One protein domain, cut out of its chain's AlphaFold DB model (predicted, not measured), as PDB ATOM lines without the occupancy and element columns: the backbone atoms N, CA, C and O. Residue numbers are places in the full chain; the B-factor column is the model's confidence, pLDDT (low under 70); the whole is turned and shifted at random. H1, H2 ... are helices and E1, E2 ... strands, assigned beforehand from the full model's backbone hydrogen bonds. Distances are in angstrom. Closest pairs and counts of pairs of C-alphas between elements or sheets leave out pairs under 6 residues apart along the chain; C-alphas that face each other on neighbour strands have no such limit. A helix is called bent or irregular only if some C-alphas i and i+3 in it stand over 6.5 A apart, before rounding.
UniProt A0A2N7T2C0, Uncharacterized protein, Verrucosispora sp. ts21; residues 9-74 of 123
ATOM      1  N   SER A   9     122.062 185.904 147.727       66.81
ATOM      2  CA  SER A   9     123.379 186.514 147.882       66.81
ATOM      3  C   SER A   9     124.446 185.635 147.231       66.81
ATOM      4  O   SER A   9     124.586 184.462 147.575       66.81
ATOM      5  N   VAL A  10     125.170 186.215 146.284       66.31
ATOM      6  CA  VAL A  10     126.302 185.630 145.569       66.31
ATOM      7  C   VAL A  10     127.451 186.618 145.644       66.31
ATOM      8  O   VAL A  10     127.304 187.785 145.294       66.31
ATOM      9  N   TRP A  11     128.600 186.161 146.104       70.56
ATOM     10  CA  TRP A  11     129.817 186.951 146.172       70.56
ATOM     11  C   TRP A  11     130.515 186.841 144.828       70.56
ATOM     12  O   TRP A  11     130.931 185.751 144.448       70.56
ATOM     13  N   LEU A  12     130.576 187.951 144.095       65.50
ATOM     14  CA  LEU A  12     131.249 188.028 142.803       65.50
ATOM     15  C   LEU A  12     132.498 188.887 142.948       65.50
ATOM     16  O   LEU A  12     132.411 190.005 143.457       65.50
ATOM     17  N   TRP A  13     133.633 188.397 142.469       60.72
ATOM     18  CA  TRP A  13     134.868 189.170 142.384       60.72
ATOM     19  C   TRP A  13     135.578 188.867 141.071       60.72
ATOM     20  O   TRP A  13     135.424 187.792 140.497       60.72
ATOM     21  N   SER A  14     136.325 189.841 140.567       51.12
ATOM     22  CA  SER A  14     137.203 189.657 139.417       51.12
ATOM     23  C   SER A  14     138.591 189.243 139.897       51.12
ATOM     24  O   SER A  14     139.145 189.894 140.783       51.12
ATOM     25  N   GLU A  15     139.161 188.208 139.295       52.75
ATOM     26  CA  GLU A  15     140.556 187.811 139.476       52.75
ATOM     27  C   GLU A  15     141.175 187.651 138.079       52.75
ATOM     28  O   GLU A  15     140.756 186.814 137.280       52.75
ATOM     29  N   GLY A  16     142.112 188.541 137.735       70.62
ATOM     30  CA  GLY A  16     142.590 188.683 136.357       70.62
ATOM     31  C   GLY A  16     141.465 189.090 135.393       70.62
ATOM     32  O   GLY A  16     140.721 190.030 135.666       70.62
ATOM     33  N   GLU A  17     141.336 188.371 134.274       60.12
ATOM     34  CA  GLU A  17     140.265 188.559 133.276       60.12
ATOM     35  C   GLU A  17     139.011 187.708 133.552       60.12
ATOM     36  O   GLU A  17     138.069 187.704 132.758       60.12
ATOM     37  N   GLN A  18     138.975 186.968 134.665       43.28
ATOM     38  CA  GLN A  18     137.879 186.058 134.989       43.28
ATOM     39  C   GLN A  18     137.005 186.611 136.118       43.28
ATOM     40  O   GLN A  18     137.478 187.217 137.081       43.28
ATOM     41  N   VAL A  19     135.693 186.399 135.995       58.38
ATOM     42  CA  VAL A  19     134.722 186.710 137.049       58.38
ATOM     43  C   VAL A  19     134.447 185.436 137.833       58.38
ATOM     44  O   VAL A  19     133.876 184.480 137.310       58.38
ATOM     45  N   HIS A  20     134.829 185.442 139.102       58.69
ATOM     46  CA  HIS A  20     134.608 184.354 140.038       58.69
ATOM     47  C   HIS A  20     133.324 184.601 140.823       58.69
ATOM     48  O   HIS A  20     132.970 185.739 141.141       58.69
ATOM     49  N   GLY A  21     132.609 183.522 141.133       63.38
ATOM     50  CA  GLY A  21     131.365 183.580 141.883       63.38
ATOM     51  C   GLY A  21     131.303 182.514 142.962       63.38
ATOM     52  O   GLY A  21     131.557 181.341 142.705       63.38
ATOM     53  N   SER A  22     130.920 182.922 144.169       62.22
ATOM     54  CA  SER A  22     130.692 182.030 145.301       62.22
ATOM     55  C   SER A  22     129.302 182.232 145.884       62.22
ATOM     56  O   SER A  22     128.794 183.346 145.993       62.22
ATOM     57  N   LEU A  23     128.690 181.127 146.299       66.19
ATOM     58  CA  LEU A  23     127.419 181.110 147.031       66.19
ATOM     59  C   LEU A  23     127.622 181.132 148.554       66.19
ATOM     60  O   LEU A  23     126.650 181.100 149.305       66.19
ATOM     61  N   VAL A  24     128.880 181.154 148.992       63.56
ATOM     62  CA  VAL A  24     129.329 181.266 150.383       63.56
ATOM     63  C   VAL A  24     130.085 182.593 150.519       63.56
ATOM     64  O   VAL A  24     130.762 182.974 149.558       63.56
ATOM     65  N   PRO A  25     130.002 183.300 151.660       65.94
ATOM     66  CA  PRO A  25     130.777 184.517 151.881       65.94
ATOM     67  C   PRO A  25     132.268 184.330 151.595       65.94
ATOM     68  O   PRO A  25     132.882 183.398 152.109       65.94
ATOM     69  N   VAL A  26     132.844 185.225 150.788       64.88
ATOM     70  CA  VAL A  26     134.281 185.238 150.475       64.88
ATOM     71  C   VAL A  26     134.876 186.550 150.965       64.88
ATOM     72  O   VAL A  26     134.708 187.585 150.324       64.88
ATOM     73  N   GLY A  27     135.560 186.502 152.111       73.38
ATOM     74  CA  GLY A  27     136.308 187.631 152.674       73.38
ATOM     75  C   GLY A  27     135.539 188.960 152.649       73.38
ATOM     76  O   GLY A  27     134.395 189.030 153.093       73.38
ATOM     77  N   ASN A  28     136.171 189.997 152.089       72.25
ATOM     78  CA  ASN A  28     135.619 191.354 151.967       72.25
ATOM     79  C   ASN A  28     134.812 191.590 150.674       72.25
ATOM     80  O   ASN A  28     134.547 192.736 150.312       72.25
ATOM     81  N   VAL A  29     134.438 190.538 149.944       69.06
ATOM     82  CA  VAL A  29     133.647 190.687 148.717       69.06
ATOM     83  C   VAL A  29     132.208 191.056 149.085       69.06
ATOM     84  O   VAL A  29     131.616 190.500 150.012       69.06
ATOM     85  N   ALA A  30     131.613 192.000 148.358       68.56
ATOM     86  CA  ALA A  30     130.222 192.373 148.579       68.56
ATOM     87  C   ALA A  30     129.272 191.294 148.035       68.56
ATOM     88  O   ALA A  30     129.430 190.796 146.917       68.56
ATOM     89  N   ALA A  31     128.245 190.959 148.816       68.75
ATOM     90  CA  ALA A  31     127.183 190.072 148.367       68.75
ATOM     91  C   ALA A  31     126.332 190.767 147.295       68.75
ATOM     92  O   ALA A  31     125.710 191.800 147.546       68.75
ATOM     93  N   ARG A  32     126.250 190.173 146.108       67.75
ATOM     94  CA  ARG A  32     125.347 190.591 145.038       67.75
ATOM     95  C   ARG A  32     124.100 189.722 145.048       67.75
ATOM     96  O   ARG A  32     124.177 188.504 145.128       67.75
ATOM     97  N   GLN A  33     122.935 190.344 144.957       68.50
ATOM     98  CA  GLN A  33     121.672 189.619 144.919       68.50
ATOM     99  C   GLN A  33     121.335 189.192 143.485       68.50
ATOM    100  O   GLN A  33     120.990 190.037 142.661       68.50
ATOM    101  N   LEU A  34     121.436 187.894 143.196       67.88
ATOM    102  CA  LEU A  34     121.124 187.298 141.892       67.88
ATOM    103  C   LEU A  34     119.788 186.552 141.919       67.88
ATOM    104  O   LEU A  34     119.402 185.976 142.943       67.88
ATOM    105  N   SER A  35     119.077 186.548 140.788       70.56
ATOM    106  CA  SER A  35     117.871 185.731 140.642       70.56
ATOM    107  C   SER A  35     118.230 184.245 140.540       70.56
ATOM    108  O   SER A  35     119.360 183.875 140.216       70.56
ATOM    109  N   ALA A  36     117.258 183.363 140.784       68.69
ATOM    110  CA  ALA A  36     117.467 181.923 140.617       68.69
ATOM    111  C   ALA A  36     117.866 181.547 139.175       68.69
ATOM    112  O   ALA A  36     118.610 180.584 138.986       68.69
ATOM    113  N   ALA A  37     117.414 182.321 138.183       71.12
ATOM    114  CA  ALA A  37     117.760 182.130 136.779       71.12
ATOM    115  C   ALA A  37     119.221 182.509 136.496       71.12
ATOM    116  O   ALA A  37     119.932 181.718 135.880       71.12
ATOM    117  N   ASP A  38     119.688 183.649 137.015       73.81
ATOM    118  CA  ASP A  38     121.078 184.097 136.837       73.81
ATOM    119  C   ASP A  38     122.057 183.131 137.519       73.81
ATOM    120  O   ASP A  38     123.083 182.755 136.956       73.81
ATOM    121  N   VAL A  39     121.711 182.655 138.723       74.88
ATOM    122  CA  VAL A  39     122.499 181.634 139.431       74.88
ATOM    123  C   VAL A  39     122.534 180.327 138.642       74.88
ATOM    124  O   VAL A  39     123.590 179.705 138.527       74.88
ATOM    125  N   ALA A  40     121.402 179.901 138.078       77.81
ATOM    126  CA  ALA A  40     121.359 178.707 137.244       77.81
ATOM    127  C   ALA A  40     122.209 178.865 135.976       77.81
ATOM    128  O   ALA A  40     122.879 177.918 135.578       77.81
ATOM    129  N   GLU A  41     122.210 180.040 135.347       81.19
ATOM    130  CA  GLU A  41     123.017 180.315 134.160       81.19
ATOM    131  C   GLU A  41     124.518 180.236 134.450       81.19
ATOM    132  O   GLU A  41     125.224 179.525 133.736       81.19
ATOM    133  N   LEU A  42     124.976 180.855 135.542       79.19
ATOM    134  CA  LEU A  42     126.376 180.798 135.972       79.19
ATOM    135  C   LEU A  42     126.837 179.362 136.250       79.19
ATOM    136  O   LEU A  42     127.891 178.937 135.787       79.19
ATOM    137  N   LEU A  43     126.033 178.583 136.977       80.69
ATOM    138  CA  LEU A  43     126.405 177.212 137.344       80.69
ATOM    139  C   LEU A  43     126.352 176.242 136.161       80.69
ATOM    140  O   LEU A  43     127.070 175.244 136.147       80.69
ATOM    141  N   LEU A  44     125.496 176.516 135.174       81.12
ATOM    142  CA  LEU A  44     125.389 175.710 133.961       81.12
ATOM    143  C   LEU A  44     126.447 176.056 132.905       81.12
ATOM    144  O   LEU A  44     126.561 175.293 131.948       81.12
ATOM    145  N   ALA A  45     127.211 177.144 133.062       81.25
ATOM    146  CA  ALA A  45     128.331 177.458 132.173       81.25
ATOM    147  C   ALA A  45     129.437 176.393 132.273       81.25
ATOM    148  O   ALA A  45     129.924 175.901 131.258       81.25
ATOM    149  N   GLU A  46     129.764 175.962 133.496       80.06
ATOM    150  CA  GLU A  46     130.757 174.913 133.759       80.06
ATOM    151  C   GLU A  46     130.228 173.870 134.762       80.06
ATOM    152  O   GLU A  46     130.693 173.783 135.905       80.06
ATOM    153  N   PRO A  47     129.264 173.022 134.355       78.19
ATOM    154  CA  PRO A  47     128.519 172.170 135.279       78.19
ATOM    155  C   PRO A  47     129.410 171.142 135.982       78.19
ATOM    156  O   PRO A  47     129.164 170.814 137.136       78.19
ATOM    157  N   TYR A  48     130.469 170.659 135.322       80.69
ATOM    158  CA  TYR A  48     131.411 169.701 135.911       80.69
ATOM    159  C   TYR A  48     132.167 170.290 137.108       80.69
ATOM    160  O   TYR A  48     132.284 169.621 138.132       80.69
ATOM    161  N   LYS A  49     132.632 171.544 137.006       77.56
ATOM    162  CA  LYS A  49     133.334 172.238 138.097       77.56
ATOM    163  C   LYS A  49     132.363 172.733 139.171       77.56
ATOM    164  O   LYS A  49     132.674 172.699 140.356       77.56
ATOM    165  N   ALA A  50     131.160 173.133 138.765       78.94
ATOM    166  CA  ALA A  50     130.137 173.682 139.649       78.94
ATOM    167  C   ALA A  50     129.283 172.623 140.375       78.94
ATOM    168  O   ALA A  50     128.418 172.983 141.179       78.94
ATOM    169  N   MET A  51     129.497 171.321 140.139       82.88
ATOM    170  CA  MET A  51     128.643 170.278 140.716       82.88
ATOM    171  C   MET A  51     128.516 170.303 142.249       82.88
ATOM    172  O   MET A  51     127.395 170.138 142.735       82.88
ATOM    173  N   PRO A  52     129.583 170.520 143.041       76.19
ATOM    174  CA  PRO A  52     129.448 170.618 144.495       76.19
ATOM    175  C   PRO A  52     128.464 171.720 144.918       76.19
ATOM    176  O   PRO A  52     127.592 171.492 145.758       76.19
ATOM    177  N   ALA A  53     128.530 172.882 144.262       75.75
ATOM    178  CA  ALA A  53     127.625 174.002 144.499       75.75
ATOM    179  C   ALA A  53     126.188 173.689 144.050       75.75
ATOM    180  O   ALA A  53     125.234 173.968 144.776       75.75
ATOM    181  N   ILE A  54     126.022 173.049 142.889       75.81
ATOM    182  CA  ILE A  54     124.718 172.609 142.373       75.81
ATOM    183  C   ILE A  54     124.040 171.629 143.345       75.81
ATOM    184  O   ILE A  54     122.851 171.774 143.639       75.81
ATOM    185  N   ARG A  55     124.780 170.658 143.893       78.12
ATOM    186  CA  ARG A  55     124.258 169.706 144.889       78.12
ATOM    187  C   ARG A  55     123.866 170.404 146.186       78.12
ATOM    188  O   ARG A  55     122.760 170.188 146.675       78.12
ATOM    189  N   ALA A  56     124.720 171.293 146.696       75.00
ATOM    190  CA  ALA A  56     124.429 172.081 147.894       75.00
ATOM    191  C   ALA A  56     123.169 172.952 147.725       75.00
ATOM    192  O   ALA A  56     122.360 173.078 148.641       75.00
ATOM    193  N   LEU A  57     122.963 173.518 146.533       70.81
ATOM    194  CA  LEU A  57     121.800 174.344 146.210       70.81
ATOM    195  C   LEU A  57     120.497 173.567 146.071       70.81
ATOM    196  O   LEU A  57     119.435 174.030 146.494       70.81
ATOM    197  N   THR A  58     120.570 172.425 145.401       75.69
ATOM    198  CA  THR A  58     119.400 171.605 145.091       75.69
ATOM    199  C   THR A  58     119.025 170.679 146.241       75.69
ATOM    200  O   THR A  58     117.869 170.260 146.310       75.69
ATOM    201  N   GLY A  59     119.976 170.370 147.129       78.75
ATOM    202  CA  GLY A  59     119.859 169.324 148.144       78.75
ATOM    203  C   GLY A  59     119.816 167.918 147.544       78.75
ATOM    204  O   GLY A  59     119.348 166.992 148.198       78.75
ATOM    205  N   VAL A  60     120.226 167.759 146.282       81.06
ATOM    206  CA  VAL A  60     120.152 166.497 145.540       81.06
ATOM    207  C   VAL A  60     121.567 165.973 145.330       81.06
ATOM    208  O   VAL A  60     122.404 166.667 144.760       81.06
ATOM    209  N   ALA A  61     121.839 164.756 145.801       81.38
ATOM    210  CA  ALA A  61     123.146 164.116 145.638       81.38
ATOM    211  C   ALA A  61     123.339 163.544 144.225       81.38
ATOM    212  O   ALA A  61     124.443 163.597 143.673       81.38
ATOM    213  N   ASP A  62     122.261 163.035 143.627       91.44
ATOM    214  CA  ASP A  62     122.285 162.528 142.262       91.44
ATOM    215  C   ASP A  62     122.608 163.644 141.261       91.44
ATOM    216  O   ASP A  62     122.059 164.746 141.318       91.44
ATOM    217  N   ARG A  63     123.544 163.366 140.351       84.94
ATOM    218  CA  ARG A  63     124.060 164.367 139.415       84.94
ATOM    219  C   ARG A  63     122.975 164.822 138.443       84.94
ATOM    220  O   ARG A  63     122.807 166.028 138.249       84.94
ATOM    221  N   ASP A  64     122.264 163.882 137.839       90.19
ATOM    222  CA  ASP A  64     121.331 164.175 136.755       90.19
ATOM    223  C   ASP A  64     120.066 164.841 137.285       90.19
ATOM    224  O   ASP A  64     119.601 165.831 136.719       90.19
ATOM    225  N   GLN A  65     119.574 164.400 138.441       84.56
ATOM    226  CA  GLN A  65     118.476 165.056 139.141       84.56
ATOM    227  C   GLN A  65     118.862 166.457 139.632       84.56
ATOM    228  O   GLN A  65     118.051 167.381 139.528       84.56
ATOM    229  N   ALA A  66     120.087 166.662 140.128       78.88
ATOM    230  CA  ALA A  66     120.550 167.990 140.531       78.88
ATOM    231  C   ALA A  66     120.656 168.941 139.326       78.88
ATOM    232  O   ALA A  66     120.203 170.087 139.395       78.88
ATOM    233  N   LEU A  67     121.172 168.460 138.189       85.44
ATOM    234  CA  LEU A  67     121.224 169.226 136.942       85.44
ATOM    235  C   LEU A  67     119.830 169.526 136.389       85.44
ATOM    236  O   LEU A  67     119.563 170.666 136.012       85.44
ATOM    237  N   ALA A  68     118.924 168.547 136.367       85.19
ATOM    238  CA  ALA A  68     117.537 168.748 135.952       85.19
ATOM    239  C   ALA A  68     116.844 169.804 136.824       85.19
ATOM    240  O   ALA A  68     116.145 170.685 136.320       85.19
ATOM    241  N   ARG A  69     117.105 169.777 138.135       80.25
ATOM    242  CA  ARG A  69     116.550 170.738 139.086       80.25
ATOM    243  C   ARG A  69     117.101 172.148 138.881       80.25
ATOM    244  O   ARG A  69     116.301 173.078 138.850       80.25
ATOM    245  N   ILE A  70     118.405 172.324 138.661       80.88
ATOM    246  CA  ILE A  70     118.976 173.636 138.296       80.88
ATOM    247  C   ILE A  70     118.465 174.116 136.934       80.88
ATOM    248  O   ILE A  70     118.119 175.283 136.788       80.88
ATOM    249  N   ARG A  71     118.334 173.229 135.941       83.62
ATOM    250  CA  ARG A  71     117.764 173.584 134.630       83.62
ATOM    251  C   ARG A  71     116.323 174.070 134.743       83.62
ATOM    252  O   ARG A  71     115.961 175.001 134.039       83.62
ATOM    253  N   SER A  72     115.535 173.524 135.670       79.94
ATOM    254  CA  SER A  72     114.171 174.005 135.933       79.94
ATOM    255  C   SER A  72     114.115 175.430 136.507       79.94
ATOM    256  O   SER A  72     113.060 176.059 136.470       79.94
ATOM    257  N   TRP A  73     115.230 175.953 137.035       77.12
ATOM    258  CA  TRP A  73     115.325 177.325 137.550       77.12
ATOM    259  C   TRP A  73     115.641 178.350 136.469       77.12
ATOM    260  O   TRP A  73     115.434 179.543 136.697       77.12
ATOM    261  N   ARG A  74     116.072 177.909 135.277       70.62
ATOM    262  CA  ARG A  74     115.927 178.720 134.069       70.62
ATOM    263  C   ARG A  74     114.433 178.804 133.790       70.62
ATOM    264  O   ARG A  74     113.889 178.014 133.024       70.62
TER     265      ARG A  74
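What this domain is: This is residues 9 to 74 of the 123 residues of an uncharacterized protein of Verrucosispora sp. ts21 (UniProt A0A2N7T2C0). Two parts lie one after the other along the longest axis: a small, strongly twisted sheet of three strands at one end and a cluster of three helices at the other. H1 packs beside the sheet's strands, H2 folds back along H1 as a helical hairpin, and H3 packs crosswise on H2 at the end far from the sheet; residues 14 to 19, round the turn of the strand hairpin, stick out. The printed part has 66 residues, with three named strands and then three named helices in the order E1 E2 E3 H1 H2 H3; the class is mixed, helices and strands. The sheet runs E2, E1, E3, antiparallel throughout. The whole is compact, with a radius of gyration of the C-alphas of 12.0 A, yet elongated, spanning 33 by 21 by 19 A.

How they stand to each other: Look first at E1, residues 9 to 15, the inner strand. It forms an antiparallel hairpin with E2, residues 18 to 22, at 151 degrees; find N 11 and O 22 at 2.8 A and N 20 and O 13 at 2.8 A. On its other side is E3, residues 31 to 34, antiparallel at 112 degrees, with N 10 and O 32 at 2.7 A. The pairing is staggered: E1 pairs with E3 over residues 9 to 11 and with E2 over residues 11 to 15. H1, residues 36 to 45, is on the sheet with 8 pairs of C-alphas within 10 A, made by its residues 39 to 43, and lies beside the strands, over none of them. H2, residues 47 to 58, touches H1 with residues 50 to 54 alone, at a shallow tilt of 28 degrees, opposite ways; the closest C-alphas, of Leu 43 and Ala 50, are 5.6 A apart. H3, residues 63 to 71, touches H2 about perpendicular, at 78 degrees, the closest C-alphas being those of Thr 58 and Ala 66, 5.9 A apart. H1 and H3 only just touch, with 3 pairs of C-alphas within 8 A, the closest those of Ala 40 and Ile 70 at 5.7 A; they stand at a steep tilt of 49 degrees. The helix packing is only just mostly crossed, 1 of 3 touching pairs being at a shallow tilt. H2 and H3 are apart from the three strands. Each O i to N i+4 pair is within hydrogen-bond range in H1 and H3, and 6 of 8 are in H2.

Where its parts are: Find C-alpha 9 at (123.379, 186.514, 147.882); from there E1 runs 19.2 A to C-alpha 15. E2 measures 13.2 A and E3 9.3 A. H1 starts at C-alpha 36, (117.467, 181.923, 140.617), and measures 14.5 A. H2 measures 13.4 A and is irregular, C-alphas 49 and 52 being 7.7 A apart. H3 runs 12.1 A to C-alpha 71 at (117.764, 173.584, 134.630).

The domain as a whole: The two C-alphas farthest apart, of Asn 28 and Asp 64, are 34.3 A apart. The printed part has no cut and no long link; E2 to E3, with 8 residues between, is short, and the other links are tight. The mean pLDDT of the printed part is 73.1, and 23 residues are under 70, namely 9 to 10, 12 to 15, 17 to 26, 29 to 34 and 36.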